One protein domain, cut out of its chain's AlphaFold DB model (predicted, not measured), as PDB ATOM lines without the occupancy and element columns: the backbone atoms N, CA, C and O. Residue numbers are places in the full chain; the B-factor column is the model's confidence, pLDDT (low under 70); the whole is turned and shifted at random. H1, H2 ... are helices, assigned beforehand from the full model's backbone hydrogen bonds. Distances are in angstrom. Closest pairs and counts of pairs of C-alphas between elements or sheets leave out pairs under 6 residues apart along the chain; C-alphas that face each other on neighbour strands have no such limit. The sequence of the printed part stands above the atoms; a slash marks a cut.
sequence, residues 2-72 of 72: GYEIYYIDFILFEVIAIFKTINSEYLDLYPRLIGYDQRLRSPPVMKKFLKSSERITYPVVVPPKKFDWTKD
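What this domain is: This is residues 2 to 72 of the 72 residues of the protein "Glutathione S-transferase class-mu 26 kDa isozyme 1-like" of Tropilaelaps mercedesae (UniProt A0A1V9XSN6). Two helices, H1 and H2, pack steeply crossed, with short H3 near one end of H2 and a long tail whose residues 62 to 72 stick out and make much of the length. The 71 printed residues hold three named helices, H1, H2, H3 in chain order, and no named strand; the class is all helix, with 34 residues in helices, under half. The whole is loose, radius of gyration of the C-alphas 15.8 A, spanning 50 by 31 by 22 A.

Where its parts are: H1, residues 7 to 22, runs 23.7 A from C-alpha 7 at (62.036, 142.460, 13.520). H2, residues 31 to 41, runs 15.6 A. H3, residues 44 to 50, runs 9.8 A to C-alpha 50 at (67.491, 127.420, 8.712).

How they stand to each other: H1 touches H2 with residues 9 to 16 alone, at a steep tilt of 65 degrees, opposite ways; their closest C-alphas, Phe 13 and Asp 37, are 6.3 A apart. H2 and H3 are close but not clearly touching, about perpendicular at 83 degrees; their closest C-alphas, Arg 41 and Lys 47, are 6.1 A apart. H1 and H3 are apart. In H1, H2 and H3 every O i to N i+4 pair is within hydrogen-bond range.

The domain as a whole: The printed part has no cut and no long link between helices; residues 51 to 56 and 62 to 72 stand free. Residues 2 and 62 to 72 have pLDDT under 70.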
ATOM      1  N   GLY A   2      62.909 149.522   3.633       68.94
ATOM      2  CA  GLY A   2      64.201 149.706   2.937       68.94
ATOM      3  C   GLY A   2      65.074 148.439   2.800       68.94
ATOM      4  O   GLY A   2      64.546 147.325   2.706       68.94
ATOM      5  N   TYR A   3      66.401 148.629   2.719       76.00
ATOM      6  CA  TYR A   3      67.416 147.578   2.492       76.00
ATOM      7  C   TYR A   3      67.838 146.817   3.757       76.00
ATOM      8  O   TYR A   3      68.447 145.753   3.653       76.00
ATOM      9  N   GLU A   4      67.510 147.341   4.934       86.56
ATOM     10  CA  GLU A   4      67.821 146.715   6.215       86.56
ATOM     11  C   GLU A   4      66.734 145.717   6.634       86.56
ATOM     12  O   GLU A   4      65.566 145.833   6.247       86.56
ATOM     13  N   ILE A   5      67.142 144.721   7.423       89.31
ATOM     14  CA  ILE A   5      66.262 143.699   7.992       89.31
ATOM     15  C   ILE A   5      65.894 144.120   9.416       89.31
ATOM     16  O   ILE A   5      66.775 144.293  10.256       89.31
ATOM     17  N   TYR A   6      64.597 144.223   9.697       92.19
ATOM     18  CA  TYR A   6      64.048 144.555  11.009       92.19
ATOM     19  C   TYR A   6      63.228 143.396  11.581       92.19
ATOM     20  O   TYR A   6      62.900 142.436  10.888       92.19
ATOM     21  N   TYR A   7      62.837 143.498  12.856       91.25
ATOM     22  CA  TYR A   7      62.036 142.460  13.520       91.25
ATOM     23  C   TYR A   7      60.721 142.158  12.771       91.25
ATOM     24  O   TYR A   7      60.332 140.998  12.641       91.25
ATOM     25  N   ILE A   8      60.069 143.197  12.228       92.44
ATOM     26  CA  ILE A   8      58.832 143.065  11.447       92.44
ATOM     27  C   ILE A   8      59.046 142.189  10.215       92.44
ATOM     28  O   ILE A   8      58.114 141.527   9.757       92.44
ATOM     29  N   ASP A   9      60.282 142.152   9.703       93.56
ATOM     30  CA  ASP A   9      60.562 141.392   8.513       93.56
ATOM     31  C   ASP A   9      60.481 139.874   8.782       93.56
ATOM     32  O   ASP A   9      59.969 139.118   7.950       93.56
ATOM     33  N   PHE A  10      60.891 139.440   9.980       93.06
ATOM     34  CA  PHE A  10      60.777 138.049  10.432       93.06
ATOM     35  C   PHE A  10      59.330 137.639  10.720       93.06
ATOM     36  O   PHE A  10      58.959 136.502  10.445       93.06
ATOM     37  N   ILE A  11      58.484 138.559  11.199       93.38
ATOM     38  CA  ILE A  11      57.047 138.286  11.375       93.38
ATOM     39  C   ILE A  11      56.420 137.942  10.022       93.38
ATOM     40  O   ILE A  11      55.753 136.918   9.883       93.38
ATOM     41  N   LEU A  12      56.675 138.763   8.997       93.06
ATOM     42  CA  LEU A  12      56.157 138.500   7.657       93.06
ATOM     43  C   LEU A  12      56.755 137.219   7.049       93.06
ATOM     44  O   LEU A  12      56.043 136.484   6.372       93.06
ATOM     45  N   PHE A  13      58.031 136.919   7.309       92.44
ATOM     46  CA  PHE A  13      58.660 135.667   6.878       92.44
ATOM     47  C   PHE A  13      57.944 134.425   7.417       92.44
ATOM     48  O   PHE A  13      57.641 133.516   6.644       92.44
ATOM     49  N   GLU A  14      57.631 134.405   8.714       91.44
ATOM     50  CA  GLU A  14      56.900 133.299   9.339       91.44
ATOM     51  C   GLU A  14      55.471 133.187   8.791       91.44
ATOM     52  O   GLU A  14      55.032 132.102   8.413       91.44
ATOM     53  N   VAL A  15      54.766 134.310   8.631       90.81
ATOM     54  CA  VAL A  15      53.421 134.330   8.029       90.81
ATOM     55  C   VAL A  15      53.440 133.758   6.608       90.81
ATOM     56  O   VAL A  15      52.605 132.923   6.260       90.81
ATOM     57  N   ILE A  16      54.421 134.152   5.792       90.81
ATOM     58  CA  ILE A  16      54.609 133.609   4.443       90.81
ATOM     59  C   ILE A  16      54.859 132.093   4.495       90.81
ATOM     60  O   ILE A  16      54.281 131.352   3.700       90.81
ATOM     61  N   ALA A  17      55.685 131.609   5.428       88.31
ATOM     62  CA  ALA A  17      55.955 130.181   5.585       88.31
ATOM     63  C   ALA A  17      54.691 129.378   5.947       88.31
ATOM     64  O   ALA A  17      54.478 128.291   5.399       88.31
ATOM     65  N   ILE A  18      53.822 129.928   6.801       88.25
ATOM     66  CA  ILE A  18      52.518 129.336   7.132       88.25
ATOM     67  C   ILE A  18      51.645 129.235   5.876       88.25
ATOM     68  O   ILE A  18      51.157 128.152   5.557       88.25
ATOM     69  N   PHE A  19      51.496 130.323   5.112       87.31
ATOM     70  CA  PHE A  19      50.673 130.311   3.898       87.31
ATOM     71  C   PHE A  19      51.181 129.322   2.846       87.31
ATOM     72  O   PHE A  19      50.369 128.596   2.283       87.31
ATOM     73  N   LYS A  20      52.503 129.205   2.648       86.12
ATOM     74  CA  LYS A  20      53.089 128.187   1.752       86.12
ATOM     75  C   LYS A  20      52.803 126.754   2.206       86.12
ATOM     76  O   LYS A  20      52.762 125.858   1.372       86.12
ATOM     77  N   THR A  21      52.646 126.537   3.513       84.88
ATOM     78  CA  THR A  21      52.284 125.224   4.072       84.88
ATOM     79  C   THR A  21      50.816 124.894   3.792       84.88
ATOM     80  O   THR A  21      50.489 123.740   3.543       84.88
ATOM     81  N   ILE A  22      49.935 125.900   3.816       85.69
ATOM     82  CA  ILE A  22      48.499 125.746   3.530       85.69
ATOM     83  C   ILE A  22      48.251 125.574   2.025       85.69
ATOM     84  O   ILE A  22      47.475 124.714   1.618       85.69
ATOM     85  N   ASN A  23      48.900 126.399   1.203       87.06
ATOM     86  CA  ASN A  23      48.840 126.351  -0.252       87.06
ATOM     87  C   ASN A  23      50.179 126.834  -0.831       87.06
ATOM     88  O   ASN A  23      50.540 128.008  -0.716       87.06
ATOM     89  N   SER A  24      50.903 125.930  -1.488       86.06
ATOM     90  CA  SER A  24      52.226 126.204  -2.050       86.06
ATOM     91  C   SER A  24      52.224 127.239  -3.177       86.06
ATOM     92  O   SER A  24      53.230 127.923  -3.347       86.06
ATOM     93  N   GLU A  25      51.113 127.379  -3.904       88.56
ATOM     94  CA  GLU A  25      50.960 128.279  -5.062       88.56
ATOM     95  C   GLU A  25      50.496 129.685  -4.651       88.56
ATOM     96  O   GLU A  25      50.448 130.608  -5.461       88.56
ATOM     97  N   TYR A  26      50.171 129.894  -3.368       83.44
ATOM     98  CA  TYR A  26      49.597 131.151  -2.876       83.44
ATOM     99  C   TYR A  26      50.454 132.385  -3.200       83.44
ATOM    100  O   TYR A  26      49.934 133.485  -3.377       83.44
ATOM    101  N   LEU A  27      51.776 132.216  -3.285       84.50
ATOM    102  CA  LEU A  27      52.706 133.312  -3.557       84.50
ATOM    103  C   LEU A  27      52.950 133.575  -5.041       84.50
ATOM    104  O   LEU A  27      53.546 134.606  -5.353       84.50
ATOM    105  N   ASP A  28      52.492 132.706  -5.940       87.69
ATOM    106  CA  ASP A  28      52.747 132.845  -7.379       87.69
ATOM    107  C   ASP A  28      52.084 134.111  -7.940       87.69
ATOM    108  O   ASP A  28      52.609 134.766  -8.840       87.69
ATOM    109  N   LEU A  29      50.983 134.537  -7.315       89.38
ATOM    110  CA  LEU A  29      50.288 135.791  -7.611       89.38
ATOM    111  C   LEU A  29      51.003 137.039  -7.054       89.38
ATOM    112  O   LEU A  29      50.646 138.166  -7.399       89.38
ATOM    113  N   TYR A  30      52.018 136.869  -6.202       91.12
ATOM    114  CA  TYR A  30      52.679 137.946  -5.463       91.12
ATOM    115  C   TYR A  30      54.212 137.881  -5.602       91.12
ATOM    116  O   TYR A  30      54.925 137.654  -4.619       91.12
ATOM    117  N   PRO A  31      54.775 138.183  -6.787       90.31
ATOM    118  CA  PRO A  31      56.212 138.039  -7.058       90.31
ATOM    119  C   PRO A  31      57.113 138.855  -6.118       90.31
ATOM    120  O   PRO A  31      58.240 138.459  -5.822       90.31
ATOM    121  N   ARG A  32      56.617 139.975  -5.571       91.06
ATOM    122  CA  ARG A  32      57.366 140.756  -4.570       91.06
ATOM    123  C   ARG A  32      57.544 140.003  -3.250       91.06
ATOM    124  O   ARG A  32      58.579 140.164  -2.612       91.06
ATOM    125  N   LEU A  33      56.571 139.177  -2.854       90.81
ATOM    126  CA  LEU A  33      56.668 138.345  -1.651       90.81
ATOM    127  C   LEU A  33      57.654 137.188  -1.849       90.81
ATOM    128  O   LEU A  33      58.351 136.821  -0.906       90.81
ATOM    129  N   ILE A  34      57.791 136.678  -3.076       90.06
ATOM    130  CA  ILE A  34      58.834 135.701  -3.425       90.06
ATOM    131  C   ILE A  34      60.223 136.327  -3.254       90.06
ATOM    132  O   ILE A  34      61.070 135.772  -2.552       90.06
ATOM    133  N   GLY A  35      60.448 137.510  -3.836       90.75
ATOM    134  CA  GLY A  35      61.719 138.227  -3.685       90.75
ATOM    135  C   GLY A  35      62.026 138.573  -2.226       90.75
ATOM    136  O   GLY A  35      63.172 138.504  -1.782       90.75
ATOM    137  N   TYR A  36      60.991 138.878  -1.449       90.81
ATOM    138  CA  TYR A  36      61.103 139.126  -0.022       90.81
ATOM    139  C   TYR A  36      61.519 137.875   0.781       90.81
ATOM    140  O   TYR A  36      62.469 137.951   1.566       90.81
ATOM    141  N   ASP A  37      60.875 136.721   0.556       90.75
ATOM    142  CA  ASP A  37      61.242 135.430   1.172       90.75
ATOM    143  C   ASP A  37      62.697 135.064   0.836       90.75
ATOM    144  O   ASP A  37      63.488 134.727   1.720       90.75
ATOM    145  N   GLN A  38      63.096 135.222  -0.428       91.31
ATOM    146  CA  GLN A  38      64.473 134.989  -0.868       91.31
ATOM    147  C   GLN A  38      65.472 135.933  -0.190       91.31
ATOM    148  O   GLN A  38      66.529 135.488   0.273       91.31
ATOM    149  N   ARG A  39      65.144 137.226  -0.081       92.62
ATOM    150  CA  ARG A  39      65.989 138.226   0.584       92.62
ATOM    151  C   ARG A  39      66.241 137.860   2.042       92.62
ATOM    152  O   ARG A  39      67.382 137.941   2.477       92.62
ATOM    153  N   LEU A  40      65.226 137.404   2.774       93.38
ATOM    154  CA  LEU A  40      65.394 137.012   4.177       93.38
ATOM    155  C   LEU A  40      66.121 135.685   4.361       93.38
ATOM    156  O   LEU A  40      66.849 135.541   5.335       93.38
ATOM    157  N   ARG A  41      66.017 134.744   3.416       93.88
ATOM    158  CA  ARG A  41      66.794 133.487   3.432       93.88
ATOM    159  C   ARG A  41      68.260 133.661   3.038       93.88
ATOM    160  O   ARG A  41      69.057 132.746   3.233       93.88
ATOM    161  N   SER A  42      68.621 134.789   2.432       94.06
ATOM    162  CA  SER A  42      69.943 135.001   1.834       94.06
ATOM    163  C   SER A  42      71.097 135.214   2.831       94.06
ATOM    164  O   SER A  42      72.174 134.659   2.565       94.06
ATOM    165  N   PRO A  43      70.930 135.946   3.956       94.38
ATOM    166  CA  PRO A  43      71.993 136.188   4.925       94.38
ATOM    167  C   PRO A  43      72.625 134.895   5.463       94.38
ATOM    168  O   PRO A  43      71.899 133.949   5.784       94.38
ATOM    169  N   PRO A  44      73.961 134.839   5.640       96.00
ATOM    170  CA  PRO A  44      74.648 133.647   6.143       96.00
ATOM    171  C   PRO A  44      74.127 133.161   7.498       96.00
ATOM    172  O   PRO A  44      73.956 131.959   7.696       96.00
ATOM    173  N   VAL A  45      73.818 134.090   8.410       94.38
ATOM    174  CA  VAL A  45      73.251 133.770   9.729       94.38
ATOM    175  C   VAL A  45      71.891 133.083   9.607       94.38
ATOM    176  O   VAL A  45      71.658 132.070  10.263       94.38
ATOM    177  N   MET A  46      71.037 133.553   8.691       94.81
ATOM    178  CA  MET A  46      69.745 132.927   8.441       94.81
ATOM    179  C   MET A  46      69.924 131.552   7.802       94.81
ATOM    180  O   MET A  46      69.325 130.586   8.253       94.81
ATOM    181  N   LYS A  47      70.803 131.408   6.802       96.12
ATOM    182  CA  LYS A  47      71.102 130.093   6.201       96.12
ATOM    183  C   LYS A  47      71.600 129.084   7.232       96.12
ATOM    184  O   LYS A  47      71.252 127.911   7.133       96.12
ATOM    185  N   LYS A  48      72.415 129.529   8.196       97.50
ATOM    186  CA  LYS A  48      72.897 128.696   9.303       97.50
ATOM    187  C   LYS A  48      71.740 128.271  10.208       97.50
ATOM    188  O   LYS A  48      71.594 127.078  10.443       97.50
ATOM    189  N   PHE A  49      70.902 129.211  10.647       95.50
ATOM    190  CA  PHE A  49      69.723 128.918  11.469       95.50
ATOM    191  C   PHE A  49      68.734 127.985  10.758       95.50
ATOM    192  O   PHE A  49      68.301 126.987  11.316       95.50
ATOM    193  N   LEU A  50      68.438 128.232   9.480       94.44
ATOM    194  CA  LEU A  50      67.491 127.420   8.712       94.44
ATOM    195  C   LEU A  50      67.913 125.953   8.545       94.44
ATOM    196  O   LEU A  50      67.059 125.132   8.203       94.44
ATOM    197  N   LYS A  51      69.199 125.647   8.761       96.00
ATOM    198  CA  LYS A  51      69.791 124.304   8.736       96.00
ATOM    199  C   LYS A  51      70.109 123.758  10.134       96.00
ATOM    200  O   LYS A  51      70.579 122.626  10.223       96.00
ATOM    201  N   SER A  52      69.949 124.547  11.196       96.81
ATOM    202  CA  SER A  52      70.308 124.123  12.548       96.81
ATOM    203  C   SER A  52      69.236 123.212  13.142       96.81
ATOM    204  O   SER A  52      68.068 123.257  12.758       96.81
ATOM    205  N   SER A  53      69.635 122.404  14.123       95.88
ATOM    206  CA  SER A  53      68.716 121.598  14.933       95.88
ATOM    207  C   SER A  53      67.816 122.437  15.846       95.88
ATOM    208  O   SER A  53      66.882 121.903  16.432       95.88
ATOM    209  N   GLU A  54      68.095 123.734  15.991       95.12
ATOM    210  CA  GLU A  54      67.282 124.667  16.781       95.12
ATOM    211  C   GLU A  54      66.009 125.082  16.034       95.12
ATOM    212  O   GLU A  54      65.050 125.546  16.649       95.12
ATOM    213  N   ARG A  55      65.982 124.933  14.702       92.88
ATOM    214  CA  ARG A  55      64.819 125.295  13.902       92.88
ATOM    215  C   ARG A  55      63.700 124.276  14.084       92.88
ATOM    216  O   ARG A  55      63.786 123.137  13.632       92.88
ATOM    217  N   ILE A  56      62.590 124.753  14.627       90.62
ATOM    218  CA  ILE A  56      61.330 124.017  14.682       90.62
ATOM    219  C   ILE A  56      60.562 124.293  13.386       90.62
ATOM    220  O   ILE A  56      60.285 125.442  13.055       90.62
ATOM    221  N   THR A  57      60.230 123.246  12.631       87.44
ATOM    222  CA  THR A  57      59.434 123.360  11.393       87.44
ATOM    223  C   THR A  57      57.999 122.863  11.546       87.44
ATOM    224  O   THR A  57      57.179 123.106  10.667       87.44
ATOM    225  N   TYR A  58      57.696 122.138  12.627       84.00
ATOM    226  CA  TYR A  58      56.378 121.570  12.900       84.00
ATOM    227  C   TYR A  58      56.191 121.338  14.414       84.00
ATOM    228  O   TYR A  58      57.171 120.980  15.072       84.00
ATOM    229  N   PRO A  59      54.968 121.468  14.971       81.25
ATOM    230  CA  PRO A  59      53.725 121.927  14.333       81.25
ATOM    231  C   PRO A  59      53.750 123.416  13.965       81.25
ATOM    232  O   PRO A  59      54.234 124.238  14.735       81.25
ATOM    233  N   VAL A  60      53.215 123.754  12.785       77.06
ATOM    234  CA  VAL A  60      53.142 125.141  12.272       77.06
ATOM    235  C   VAL A  60      52.079 125.958  13.015       77.06
ATOM    236  O   VAL A  60      52.286 127.123  13.333       77.06
ATOM    237  N   VAL A  61      50.954 125.322  13.342       73.00
ATOM    238  CA  VAL A  61      49.934 125.848  14.251       73.00
ATOM    239  C   VAL A  61      49.694 124.770  15.295       73.00
ATOM    240  O   VAL A  61      49.342 123.639  14.955       73.00
ATOM    241  N   VAL A  62      49.915 125.094  16.566       66.31
ATOM    242  CA  VAL A  62      49.534 124.200  17.662       66.31
ATOM    243  C   VAL A  62      48.012 124.286  17.784       66.31
ATOM    244  O   VAL A  62      47.499 125.399  17.936       66.31
ATOM    245  N   PRO A  63      47.265 123.167  17.712       60.41
ATOM    246  CA  PRO A  63      45.842 123.195  18.012       60.41
ATOM    247  C   PRO A  63      45.663 123.818  19.397       60.41
ATOM    248  O   PRO A  63      46.439 123.475  20.298       60.41
ATOM    249  N   PRO A  64      44.684 124.713  19.610       63.84
ATOM    250  CA  PRO A  64      44.428 125.199  20.954       63.84
ATOM    251  C   PRO A  64      44.265 123.977  21.866       63.84
ATOM    252  O   PRO A  64      43.513 123.052  21.539       63.84
ATOM    253  N   LYS A  65      44.993 123.938  22.997       66.81
ATOM    254  CA  LYS A  65      44.612 123.046  24.106       66.81
ATOM    255  C   LYS A  65      43.116 123.250  24.270       66.81
ATOM    256  O   LYS A  65      42.738 124.413  24.381       66.81
ATOM    257  N   LYS A  66      42.313 122.174  24.195       62.41
ATOM    258  CA  LYS A  66      40.839 122.223  24.260       62.41
ATOM    259  C   LYS A  66      40.431 123.377  25.169       62.41
ATOM    260  O   LYS A  66      40.664 123.299  26.373       62.41
ATOM    261  N   PHE A  67      39.963 124.467  24.564       58.66
ATOM    262  CA  PHE A  67      39.540 125.629  25.321       58.66
ATOM    263  C   PHE A  67      38.291 125.175  26.063       58.66
ATOM    264  O   PHE A  67      37.310 124.758  25.441       58.66
ATOM    265  N   ASP A  68      38.399 125.091  27.381       68.06
ATOM    266  CA  ASP A  68      37.323 124.614  28.227       68.06
ATOM    267  C   ASP A  68      36.362 125.777  28.460       68.06
ATOM    268  O   ASP A  68      36.567 126.593  29.354       68.06
ATOM    269  N   TRP A  69      35.326 125.852  27.622       59.03
ATOM    270  CA  TRP A  69      34.254 126.848  27.700       59.03
ATOM    271  C   TRP A  69      33.446 126.787  29.009       59.03
ATOM    272  O   TRP A  69      32.523 127.572  29.179       59.03
ATOM    273  N   THR A  70      33.747 125.848  29.915       68.62
ATOM    274  CA  THR A  70      33.047 125.680  31.196       68.62
ATOM    275  C   THR A  70      33.762 126.335  32.385       68.62
ATOM    276  O   THR A  70      33.343 126.139  33.524       68.62
ATOM    277  N   LYS A  71      34.844 127.094  32.145       61.50
ATOM    278  CA  LYS A  71      35.672 127.720  33.194       61.50
ATOM    279  C   LYS A  71      35.492 129.231  33.393       61.50
ATOM    280  O   LYS A  71      36.253 129.787  34.185       61.50
ATOM    281  N   ASP A  72      34.494 129.845  32.761       58.97
ATOM    282  CA  ASP A  72      34.073 131.232  33.024       58.97
ATOM    283  C   ASP A  72      32.692 131.274  33.698       58.97
ATOM    284  O   ASP A  72      31.779 130.555  33.224       58.97
TER     285      ASP A  72